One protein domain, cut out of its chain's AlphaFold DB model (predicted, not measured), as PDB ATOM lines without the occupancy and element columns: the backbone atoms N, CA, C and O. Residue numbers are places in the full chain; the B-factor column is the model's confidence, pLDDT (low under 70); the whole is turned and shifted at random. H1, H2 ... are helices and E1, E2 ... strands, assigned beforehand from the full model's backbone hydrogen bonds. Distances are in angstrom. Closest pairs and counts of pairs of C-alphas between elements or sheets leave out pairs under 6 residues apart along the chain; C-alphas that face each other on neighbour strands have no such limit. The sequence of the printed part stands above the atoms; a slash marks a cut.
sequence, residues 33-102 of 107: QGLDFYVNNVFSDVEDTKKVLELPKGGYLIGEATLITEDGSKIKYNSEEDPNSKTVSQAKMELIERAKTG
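Overview. This is residues 33 to 102 of the 107 residues of an uncharacterized protein of Firmicutes bacterium CAG:308 (UniProt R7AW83). Two helices, H1 and H2, lie side by side at one end of an elongated model, a small strand hairpin of E1 and E2 sits near its middle, and a second, longer hairpin of E3 and E4 makes the other end. After E4 the backbone folds back to the first hairpin, where residues 86 to 87 pair with residues 51 to 52 of E1, and then enters H2. The printed part has 70 residues, with two named helices and four named strands in the order H1, E1, E2, E3, E4, H2; each hairpin is its own antiparallel sheet of two strands, and the class is mixed, helices and strands. The whole is only just loose, close to compact, with a radius of gyration of the C-alphas of 13.5 A, and it spans 43 by 25 by 20 A.

Along the chain. H1, residues 33 to 42, begins at C-alpha 33 at (0.646, -12.477, 6.068) and is 14.5 A long from first to last C-alpha. E1 is residues 51 to 54, 10.1 A, and E2 is residues 60 to 62, 6.6 A. E3, residues 64 to 68, is 13.5 A long and ends at C-alpha 68 at (10.836, 19.891, 22.850). E4 is residues 74 to 78, 13.1 A. H2, residues 88 to 100, is the longest helix at 18.5 A and ends at C-alpha 100 at (10.374, -6.844, 0.824).

Arrangement. H1 and H2 touch, with the C-alphas of Val 39 and Lys 92 the closest at 6.0 A. They run opposite ways at a shallow tilt of 35.0 degrees, only just short of steep. In both helices every O i to N i+4 pair is within hydrogen-bond range. The closest C-alphas of H2 and E1 are those of Val 88 and Lys 51, 6.1 A apart. E1 and E2 form a hairpin, antiparallel at 146 degrees, with N 53 and O 61 at 2.9 A and N 61 and O 53 at 2.8 A, both within hydrogen-bond range. E2 and E3 meet only through their link, residue 63. E3 and E4 form a hairpin, antiparallel at 163 degrees, with N 67 and O 75 within hydrogen-bond range at 2.8 A and N 65 and O 77 at 2.9 A. The closest C-alphas of E2 and E4 are those of Ile 62 and Asn 78, at 7.7 A. H1 is apart from E2, E3 and E4, and E3 is apart from H2.

Size, cuts and confidence. The C-alphas of Gln 33 and Asp 71 are the two farthest apart, at 43.3 A. The printed part has no cut. The links E1 to E2, E2 to E3 and E3 to E4 are tight, those from H1 to E1 and from E4 to H2 are short, and no link is long. The mean pLDDT of the printed part is 88.6, and residues 33 to 34 and residue 102 are under 70.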
ATOM      1  N   GLN A  33       1.801 -12.656   5.176       59.38
ATOM      2  CA  GLN A  33       0.646 -12.477   6.068       59.38
ATOM      3  C   GLN A  33       0.949 -11.604   7.295       59.38
ATOM      4  O   GLN A  33       0.130 -10.765   7.660       59.38
ATOM      5  N   GLY A  34       2.115 -11.764   7.928       68.12
ATOM      6  CA  GLY A  34       2.514 -10.935   9.068       68.12
ATOM      7  C   GLY A  34       2.842  -9.497   8.670       68.12
ATOM      8  O   GLY A  34       2.572  -8.578   9.439       68.12
ATOM      9  N   LEU A  35       3.357  -9.293   7.455       70.69
ATOM     10  CA  LEU A  35       3.604  -7.963   6.911       70.69
ATOM     11  C   LEU A  35       2.297  -7.221   6.631       70.69
ATOM     12  O   LEU A  35       2.119  -6.100   7.101       70.69
ATOM     13  N   ASP A  36       1.375  -7.855   5.909       70.00
ATOM     14  CA  ASP A  36       0.070  -7.265   5.612       70.00
ATOM     15  C   ASP A  36      -0.698  -6.973   6.908       70.00
ATOM     16  O   ASP A  36      -1.345  -5.934   7.031       70.00
ATOM     17  N   PHE A  37      -0.583  -7.849   7.914       75.12
ATOM     18  CA  PHE A  37      -1.125  -7.595   9.245       75.12
ATOM     19  C   PHE A  37      -0.473  -6.369   9.895       75.12
ATOM     20  O   PHE A  37      -1.189  -5.473  10.332       75.12
ATOM     21  N   TYR A  38       0.858  -6.276   9.926       77.81
ATOM     22  CA  TYR A  38       1.571  -5.136  10.512       77.81
ATOM     23  C   TYR A  38       1.185  -3.806   9.850       77.81
ATOM     24  O   TYR A  38       0.758  -2.878  10.529       77.81
ATOM     25  N   VAL A  39       1.249  -3.735   8.518       79.75
ATOM     26  CA  VAL A  39       0.940  -2.523   7.742       79.75
ATOM     27  C   VAL A  39      -0.504  -2.071   7.954       79.75
ATOM     28  O   VAL A  39      -0.766  -0.876   8.100       79.75
ATOM     29  N   ASN A  40      -1.444  -3.019   8.011       78.12
ATOM     30  CA  ASN A  40      -2.842  -2.707   8.286       78.12
ATOM     31  C   ASN A  40      -3.084  -2.291   9.742       78.12
ATOM     32  O   ASN A  40      -3.958  -1.466   9.973       78.12
ATOM     33  N   ASN A  41      -2.315  -2.800  10.711       85.25
ATOM     34  CA  ASN A  41      -2.437  -2.388  12.114       85.25
ATOM     35  C   ASN A  41      -1.865  -0.985  12.366       85.25
ATOM     36  O   ASN A  41      -2.444  -0.237  13.144       85.25
ATOM     37  N   VAL A  42      -0.773  -0.592  11.696       86.44
ATOM     38  CA  VAL A  42      -0.171   0.750  11.866       86.44
ATOM     39  C   VAL A  42      -1.160   1.873  11.519       86.44
ATOM     40  O   VAL A  42      -1.102   2.952  12.106       86.44
ATOM     41  N   PHE A  43      -2.089   1.617  10.596       89.88
ATOM     42  CA  PHE A  43      -3.075   2.592  10.125       89.88
ATOM     43  C   PHE A  43      -4.520   2.070  10.209       89.88
ATOM     44  O   PHE A  43      -5.345   2.450   9.378       89.88
ATOM     45  N   SER A  44      -4.830   1.180  11.161       85.56
ATOM     46  CA  SER A  44      -6.120   0.464  11.225       85.56
ATOM     47  C   SER A  44      -7.337   1.384  11.250       85.56
ATOM     48  O   SER A  44      -8.363   1.067  10.654       85.56
ATOM     49  N   ASP A  45      -7.193   2.538  11.897       87.75
ATOM     50  CA  ASP A  45      -8.277   3.491  12.151       87.75
ATOM     51  C   ASP A  45      -8.089   4.810  11.391       87.75
ATOM     52  O   ASP A  45      -8.637   5.846  11.770       87.75
ATOM     53  N   VAL A  46      -7.279   4.798  10.327       90.19
ATOM     54  CA  VAL A  46      -6.924   6.003   9.573       90.19
ATOM     55  C   VAL A  46      -7.297   5.835   8.109       90.19
ATOM     56  O   VAL A  46      -6.919   4.863   7.455       90.19
ATOM     57  N   GLU A  47      -8.025   6.814   7.577       93.19
ATOM     58  CA  GLU A  47      -8.402   6.839   6.167       93.19
ATOM     59  C   GLU A  47      -7.171   6.901   5.257       93.19
ATOM     60  O   GLU A  47      -6.245   7.683   5.480       93.19
ATOM     61  N   ASP A  48      -7.205   6.136   4.167       93.38
ATOM     62  CA  ASP A  48      -6.114   6.035   3.191       93.38
ATOM     63  C   ASP A  48      -5.722   7.379   2.549       93.38
ATOM     64  O   ASP A  48      -4.591   7.540   2.082       93.38
ATOM     65  N   THR A  49      -6.644   8.344   2.526       94.81
ATOM     66  CA  THR A  49      -6.462   9.700   1.985       94.81
ATOM     67  C   THR A  49      -5.840  10.669   2.988       94.81
ATOM     68  O   THR A  49      -5.360  11.732   2.582       94.81
ATOM     69  N   LYS A  50      -5.830  10.336   4.286       95.62
ATOM     70  CA  LYS A  50      -5.291  11.216   5.323       95.62
ATOM     71  C   LYS A  50      -3.781  11.338   5.160       95.62
ATOM     72  O   LYS A  50      -3.101  10.369   4.821       95.62
ATOM     73  N   LYS A  51      -3.253  12.538   5.396       96.19
ATOM     74  CA  LYS A  51      -1.813  12.780   5.348       96.19
ATOM     75  C   LYS A  51      -1.133  12.418   6.664       96.19
ATOM     76  O   LYS A  51      -1.575  12.827   7.740       96.19
ATOM     77  N   VAL A  52      -0.019  11.713   6.537       95.81
ATOM     78  CA  VAL A  52       0.892  11.315   7.604       95.81
ATOM     79  C   VAL A  52       2.291  11.852   7.332       95.81
ATOM     80  O   VAL A  52       2.725  11.931   6.182       95.81
ATOM     81  N   LEU A  53       3.006  12.184   8.402       95.38
ATOM     82  CA  LEU A  53       4.408  12.585   8.351       95.38
ATOM     83  C   LEU A  53       5.256  11.529   9.058       95.38
ATOM     84  O   LEU A  53       5.034  11.244  10.230       95.38
ATOM     85  N   GLU A  54       6.215  10.942   8.351       92.56
ATOM     86  CA  GLU A  54       7.167  10.013   8.958       92.56
ATOM     87  C   GLU A  54       8.160  10.789   9.828       92.56
ATOM     88  O   GLU A  54       8.759  11.770   9.378       92.56
ATOM     89  N   LEU A  55       8.324  10.373  11.082       90.31
ATOM     90  CA  LEU A  55       9.241  11.038  12.000       90.31
ATOM     91  C   LEU A  55      10.666  10.474  11.854       90.31
ATOM     92  O   LEU A  55      10.833   9.292  11.558       90.31
ATOM     93  N   PRO A  56      11.720  11.267  12.132       85.06
ATOM     94  CA  PRO A  56      13.109  10.829  11.947       85.06
ATOM     95  C   PRO A  56      13.519   9.590  12.753       85.06
ATOM     96  O   PRO A  56      14.467   8.905  12.385       85.06
ATOM     97  N   LYS A  57      12.835   9.319  13.870       82.62
ATOM     98  CA  LYS A  57      13.072   8.145  14.727       82.62
ATOM     99  C   LYS A  57      12.127   6.978  14.414       82.62
ATOM    100  O   LYS A  57      12.025   6.056  15.211       82.62
ATOM    101  N   GLY A  58      11.439   7.027  13.276       82.88
ATOM    102  CA  GLY A  58      10.376   6.095  12.934       82.88
ATOM    103  C   GLY A  58       9.017   6.522  13.489       82.88
ATOM    104  O   GLY A  58       8.889   7.495  14.237       82.88
ATOM    105  N   GLY A  59       7.987   5.783  13.082       87.75
ATOM    106  CA  GLY A  59       6.595   6.118  13.356       87.75
ATOM    107  C   GLY A  59       6.048   7.225  12.452       87.75
ATOM    108  O   GLY A  59       6.771   7.873  11.691       87.75
ATOM    109  N   TYR A  60       4.735   7.427  12.541       92.31
ATOM    110  CA  TYR A  60       4.003   8.391  11.729       92.31
ATOM    111  C   TYR A  60       3.206   9.342  12.617       92.31
ATOM    112  O   TYR A  60       2.526   8.922  13.551       92.31
ATOM    113  N   LEU A  61       3.270  10.630  12.296       94.12
ATOM    114  CA  LEU A  61       2.446  11.672  12.883       94.12
ATOM    115  C   LEU A  61       1.213  11.920  12.010       94.12
ATOM    116  O   LEU A  61       1.331  12.092  10.797       94.12
ATOM    117  N   ILE A  62       0.049  12.013  12.654       93.88
ATOM    118  CA  ILE A  62      -1.196  12.523  12.070       93.88
ATOM    119  C   ILE A  62      -1.544  13.832  12.779       93.88
ATOM    120  O   ILE A  62      -1.640  13.862  14.005       93.88
ATOM    121  N   GLY A  63      -1.768  14.897  12.013       93.69
ATOM    122  CA  GLY A  63      -2.051  16.226  12.544       93.69
ATOM    123  C   GLY A  63      -0.777  16.939  12.982       93.69
ATOM    124  O   GLY A  63       0.226  16.929  12.269       93.69
ATOM    125  N   GLU A  64      -0.816  17.574  14.148       95.06
ATOM    126  CA  GLU A  64       0.244  18.464  14.618       95.06
ATOM    127  C   GLU A  64       0.920  17.947  15.887       95.06
ATOM    128  O   GLU A  64       0.274  17.435  16.800       95.06
ATOM    129  N   ALA A  65       2.234  18.145  15.977       93.25
ATOM    130  CA  ALA A  65       3.004  17.893  17.185       93.25
ATOM    131  C   ALA A  65       4.076  18.964  17.384       93.25
ATOM    132  O   ALA A  65       4.569  19.576  16.440       93.25
ATOM    133  N   THR A  66       4.469  19.187  18.636       92.81
ATOM    134  CA  THR A  66       5.638  20.007  18.968       92.81
ATOM    135  C   THR A  66       6.602  19.173  19.792       92.81
ATOM    136  O   THR A  66       6.269  18.753  20.898       92.81
ATOM    137  N   LEU A  67       7.800  18.950  19.261       89.62
ATOM    138  CA  LEU A  67       8.893  18.301  19.968       89.62
ATOM    139  C   LEU A  67       9.689  19.356  20.736       89.62
ATOM    140  O   LEU A  67      10.072  20.380  20.170       89.62
ATOM    141  N   ILE A  68       9.937  19.091  22.017       92.19
ATOM    142  CA  ILE A  68      10.836  19.891  22.850       92.19
ATOM    143  C   ILE A  68      12.142  19.114  22.973       92.19
ATOM    144  O   ILE A  68      12.145  17.978  23.443       92.19
ATOM    145  N   THR A  69      13.234  19.705  22.511       89.88
ATOM    146  CA  THR A  69      14.575  19.116  22.573       89.88
ATOM    147  C   THR A  69      15.247  19.410  23.915       89.88
ATOM    148  O   THR A  69      14.772  20.230  24.701       89.88
ATOM    149  N   GLU A  70      16.354  18.723  24.207       92.00
ATOM    150  CA  GLU A  70      17.067  18.841  25.493       92.00
ATOM    151  C   GLU A  70      17.625  20.252  25.752       92.00
ATOM    152  O   GLU A  70      17.736  20.674  26.899       92.00
ATOM    153  N   ASP A  71      17.920  21.005  24.690       94.31
ATOM    154  CA  ASP A  71      18.322  22.418  24.736       94.31
ATOM    155  C   ASP A  71      17.131  23.386  24.928       94.31
ATOM    156  O   ASP A  71      17.317  24.600  24.987       94.31
ATOM    157  N   GLY A  72      15.903  22.865  25.018       91.44
ATOM    158  CA  GLY A  72      14.669  23.637  25.142       91.44
ATOM    159  C   GLY A  72      14.110  24.173  23.820       91.44
ATOM    160  O   GLY A  72      13.081  24.861  23.838       91.44
ATOM    161  N   SER A  73      14.737  23.865  22.680       94.50
ATOM    162  CA  SER A  73      14.220  24.251  21.365       94.50
ATOM    163  C   SER A  73      12.895  23.539  21.060       94.50
ATOM    164  O   SER A  73      12.622  22.430  21.522       94.50
ATOM    165  N   LYS A  74      12.023  24.209  20.296       93.94
ATOM    166  CA  LYS A  74      10.702  23.690  19.911       93.94
ATOM    167  C   LYS A  74      10.655  23.454  18.410       93.94
ATOM    168  O   LYS A  74      10.712  24.412  17.641       93.94
ATOM    169  N   ILE A  75      10.492  22.201  18.006       90.44
ATOM    170  CA  ILE A  75      10.314  21.807  16.607       90.44
ATOM    171  C   ILE A  75       8.839  21.490  16.395       90.44
ATOM    172  O   ILE A  75       8.287  20.627  17.074       90.44
ATOM    173  N   LYS A  76       8.189  22.205  15.475       92.56
ATOM    174  CA  LYS A  76       6.789  21.966  15.115       92.56
ATOM    175  C   LYS A  76       6.714  21.045  13.906       92.56
ATOM    176  O   LYS A  76       7.410  21.272  12.922       92.56
ATOM    177  N   TYR A  77       5.833  20.064  13.987       93.69
ATOM    178  CA  TYR A  77       5.490  19.142  12.918       93.69
ATOM    179  C   TYR A  77       4.003  19.280  12.604       93.69
ATOM    180  O   TYR A  77       3.194  19.391  13.525       93.69
ATOM    181  N   ASN A  78       3.651  19.259  11.322       94.88
ATOM    182  CA  ASN A  78       2.267  19.280  10.856       94.88
ATOM    183  C   ASN A  78       2.143  18.376   9.626       94.88
ATOM    184  O   ASN A  78       2.672  18.707   8.569       94.88
ATOM    185  N   SER A  79       1.443  17.248   9.741       95.00
ATOM    186  CA  SER A  79       1.294  16.306   8.628       95.00
ATOM    187  C   SER A  79       0.392  16.814   7.495       95.00
ATOM    188  O   SER A  79       0.362  16.229   6.416       95.00
ATOM    189  N   GLU A  80      -0.372  17.887   7.693       94.31
ATOM    190  CA  GLU A  80      -1.235  18.453   6.651       94.31
ATOM    191  C   GLU A  80      -0.481  19.447   5.758       94.31
ATOM    192  O   GLU A  80      -0.689  19.466   4.534       94.31
ATOM    193  N   GLU A  81       0.426  20.210   6.371       93.81
ATOM    194  CA  GLU A  81       1.186  21.300   5.752       93.81
ATOM    195  C   GLU A  81       2.612  20.906   5.338       93.81
ATOM    196  O   GLU A  81       3.154  21.499   4.405       93.81
ATOM    197  N   ASP A  82       3.230  19.916   5.996       93.12
ATOM    198  CA  ASP A  82       4.628  19.559   5.730       93.12
ATOM    199  C   ASP A  82       4.781  18.949   4.321       93.12
ATOM    200  O   ASP A  82       4.049  18.009   3.975       93.12
ATOM    201  N   PRO A  83       5.727  19.446   3.499       93.50
ATOM    202  CA  PRO A  83       5.918  18.994   2.121       93.50
ATOM    203  C   PRO A  83       6.368  17.532   2.002       93.50
ATOM    204  O   PRO A  83       6.212  16.943   0.935       93.50
ATOM    205  N   ASN A  84       6.910  16.941   3.069       93.19
ATOM    206  CA  ASN A  84       7.315  15.534   3.112       93.19
ATOM    207  C   ASN A  84       6.179  14.607   3.564       93.19
ATOM    208  O   ASN A  84       6.362  13.389   3.639       93.19
ATOM    209  N   SER A  85       5.009  15.166   3.878       95.69
ATOM    210  CA  SER A  85       3.841  14.375   4.237       95.69
ATOM    211  C   SER A  85       3.316  13.605   3.035       95.69
ATOM    212  O   SER A  85       3.247  14.114   1.915       95.69
ATOM    213  N   LYS A  86       2.878  12.379   3.290       95.31
ATOM    214  CA  LYS A  86       2.330  11.461   2.289       95.31
ATOM    215  C   LYS A  86       0.973  10.953   2.739       95.31
ATOM    216  O   LYS A  86       0.639  11.046   3.917       95.31
ATOM    217  N   THR A  87       0.162  10.440   1.828       96.38
ATOM    218  CA  THR A  87      -1.098   9.805   2.228       96.38
ATOM    219  C   THR A  87      -0.828   8.485   2.949       96.38
ATOM    220  O   THR A  87       0.200   7.842   2.722       96.38
ATOM    221  N   VAL A  88      -1.757   8.038   3.794       94.12
ATOM    222  CA  VAL A  88      -1.693   6.707   4.420       94.12
ATOM    223  C   VAL A  88      -1.529   5.610   3.367       94.12
ATOM    224  O   VAL A  88      -0.713   4.711   3.545       94.12
ATOM    225  N   SER A  89      -2.221   5.712   2.229       94.19
ATOM    226  CA  SER A  89      -2.054   4.772   1.113       94.19
ATOM    227  C   SER A  89      -0.604   4.714   0.606       94.19
ATOM    228  O   SER A  89      -0.051   3.628   0.425       94.19
ATOM    229  N   GLN A  90       0.049   5.870   0.445       94.56
ATOM    230  CA  GLN A  90       1.459   5.940   0.048       94.56
ATOM    231  C   GLN A  90       2.383   5.359   1.126       94.56
ATOM    232  O   GLN A  90       3.280   4.583   0.806       94.56
ATOM    233  N   ALA A  91       2.137   5.672   2.401       93.06
ATOM    234  CA  ALA A  91       2.917   5.131   3.512       93.06
ATOM    235  C   ALA A  91       2.805   3.599   3.615       93.06
ATOM    236  O   ALA A  91       3.816   2.922   3.795       93.06
ATOM    237  N   LYS A  92       1.603   3.034   3.431       91.31
ATOM    238  CA  LYS A  92       1.385   1.577   3.393       91.31
ATOM    239  C   LYS A  92       2.209   0.919   2.286       91.31
ATOM    240  O   LYS A  92       2.876  -0.081   2.544       91.31
ATOM    241  N   MET A  93       2.204   1.488   1.077       90.50
ATOM    242  CA  MET A  93       3.008   0.968  -0.036       90.50
ATOM    243  C   MET A  93       4.503   0.983   0.288       90.50
ATOM    244  O   MET A  93       5.175  -0.025   0.084       90.50
ATOM    245  N   GLU A  94       5.016   2.077   0.856       90.12
ATOM    246  CA  GLU A  94       6.424   2.160   1.251       90.12
ATOM    247  C   GLU A  94       6.801   1.137   2.326       90.12
ATOM    248  O   GLU A  94       7.861   0.522   2.227       90.12
ATOM    249  N   LEU A  95       5.954   0.914   3.334       87.69
ATOM    250  CA  LEU A  95       6.211  -0.104   4.359       87.69
ATOM    251  C   LEU A  95       6.261  -1.513   3.760       87.69
ATOM    252  O   LEU A  95       7.132  -2.305   4.125       87.69
ATOM    253  N   ILE A  96       5.371  -1.812   2.810       86.31
ATOM    254  CA  ILE A  96       5.377  -3.087   2.088       86.31
ATOM    255  C   ILE A  96       6.670  -3.241   1.276       86.31
ATOM    256  O   ILE A  96       7.272  -4.315   1.280       86.31
ATOM    257  N   GLU A  97       7.123  -2.191   0.585       85.69
ATOM    258  CA  GLU A  97       8.382  -2.236  -0.168       85.69
ATOM    259  C   GLU A  97       9.598  -2.405   0.744       85.69
ATOM    260  O   GLU A  97      10.426  -3.281   0.495       85.69
ATOM    261  N   ARG A  98       9.677  -1.645   1.843       84.31
ATOM    262  CA  ARG A  98      10.764  -1.753   2.830       84.31
ATOM    263  C   ARG A  98      10.841  -3.141   3.455       84.31
ATOM    264  O   ARG A  98      11.928  -3.663   3.682       84.31
ATOM    265  N   ALA A  99       9.702  -3.776   3.699       79.62
ATOM    266  CA  ALA A  99       9.674  -5.141   4.201       79.62
ATOM    267  C   ALA A  99      10.167  -6.171   3.185       79.62
ATOM    268  O   ALA A  99      10.891  -7.092   3.554       79.62
ATOM    269  N   LYS A 100       9.846  -5.990   1.899       79.88
ATOM    270  CA  LYS A 100      10.374  -6.844   0.824       79.88
ATOM    271  C   LYS A 100      11.888  -6.707   0.665       79.88
ATOM    272  O   LYS A 100      12.541  -7.680   0.301       79.88
ATOM    273  N   THR A 101      12.448  -5.527   0.934       79.31
ATOM    274  CA  THR A 101      13.896  -5.271   0.850       79.31
ATOM    275  C   THR A 101      14.652  -5.567   2.151       79.31
ATOM    276  O   THR A 101      15.870  -5.402   2.188       79.31
ATOM    277  N   GLY A 102      13.967  -6.018   3.210       68.38
ATOM    278  CA  GLY A 102      14.574  -6.292   4.519       68.38
ATOM    279  C   GLY A 102      14.974  -5.036   5.304       68.38
ATOM    280  O   GLY A 102      15.760  -5.125   6.240       68.38
TER     281      GLY A 102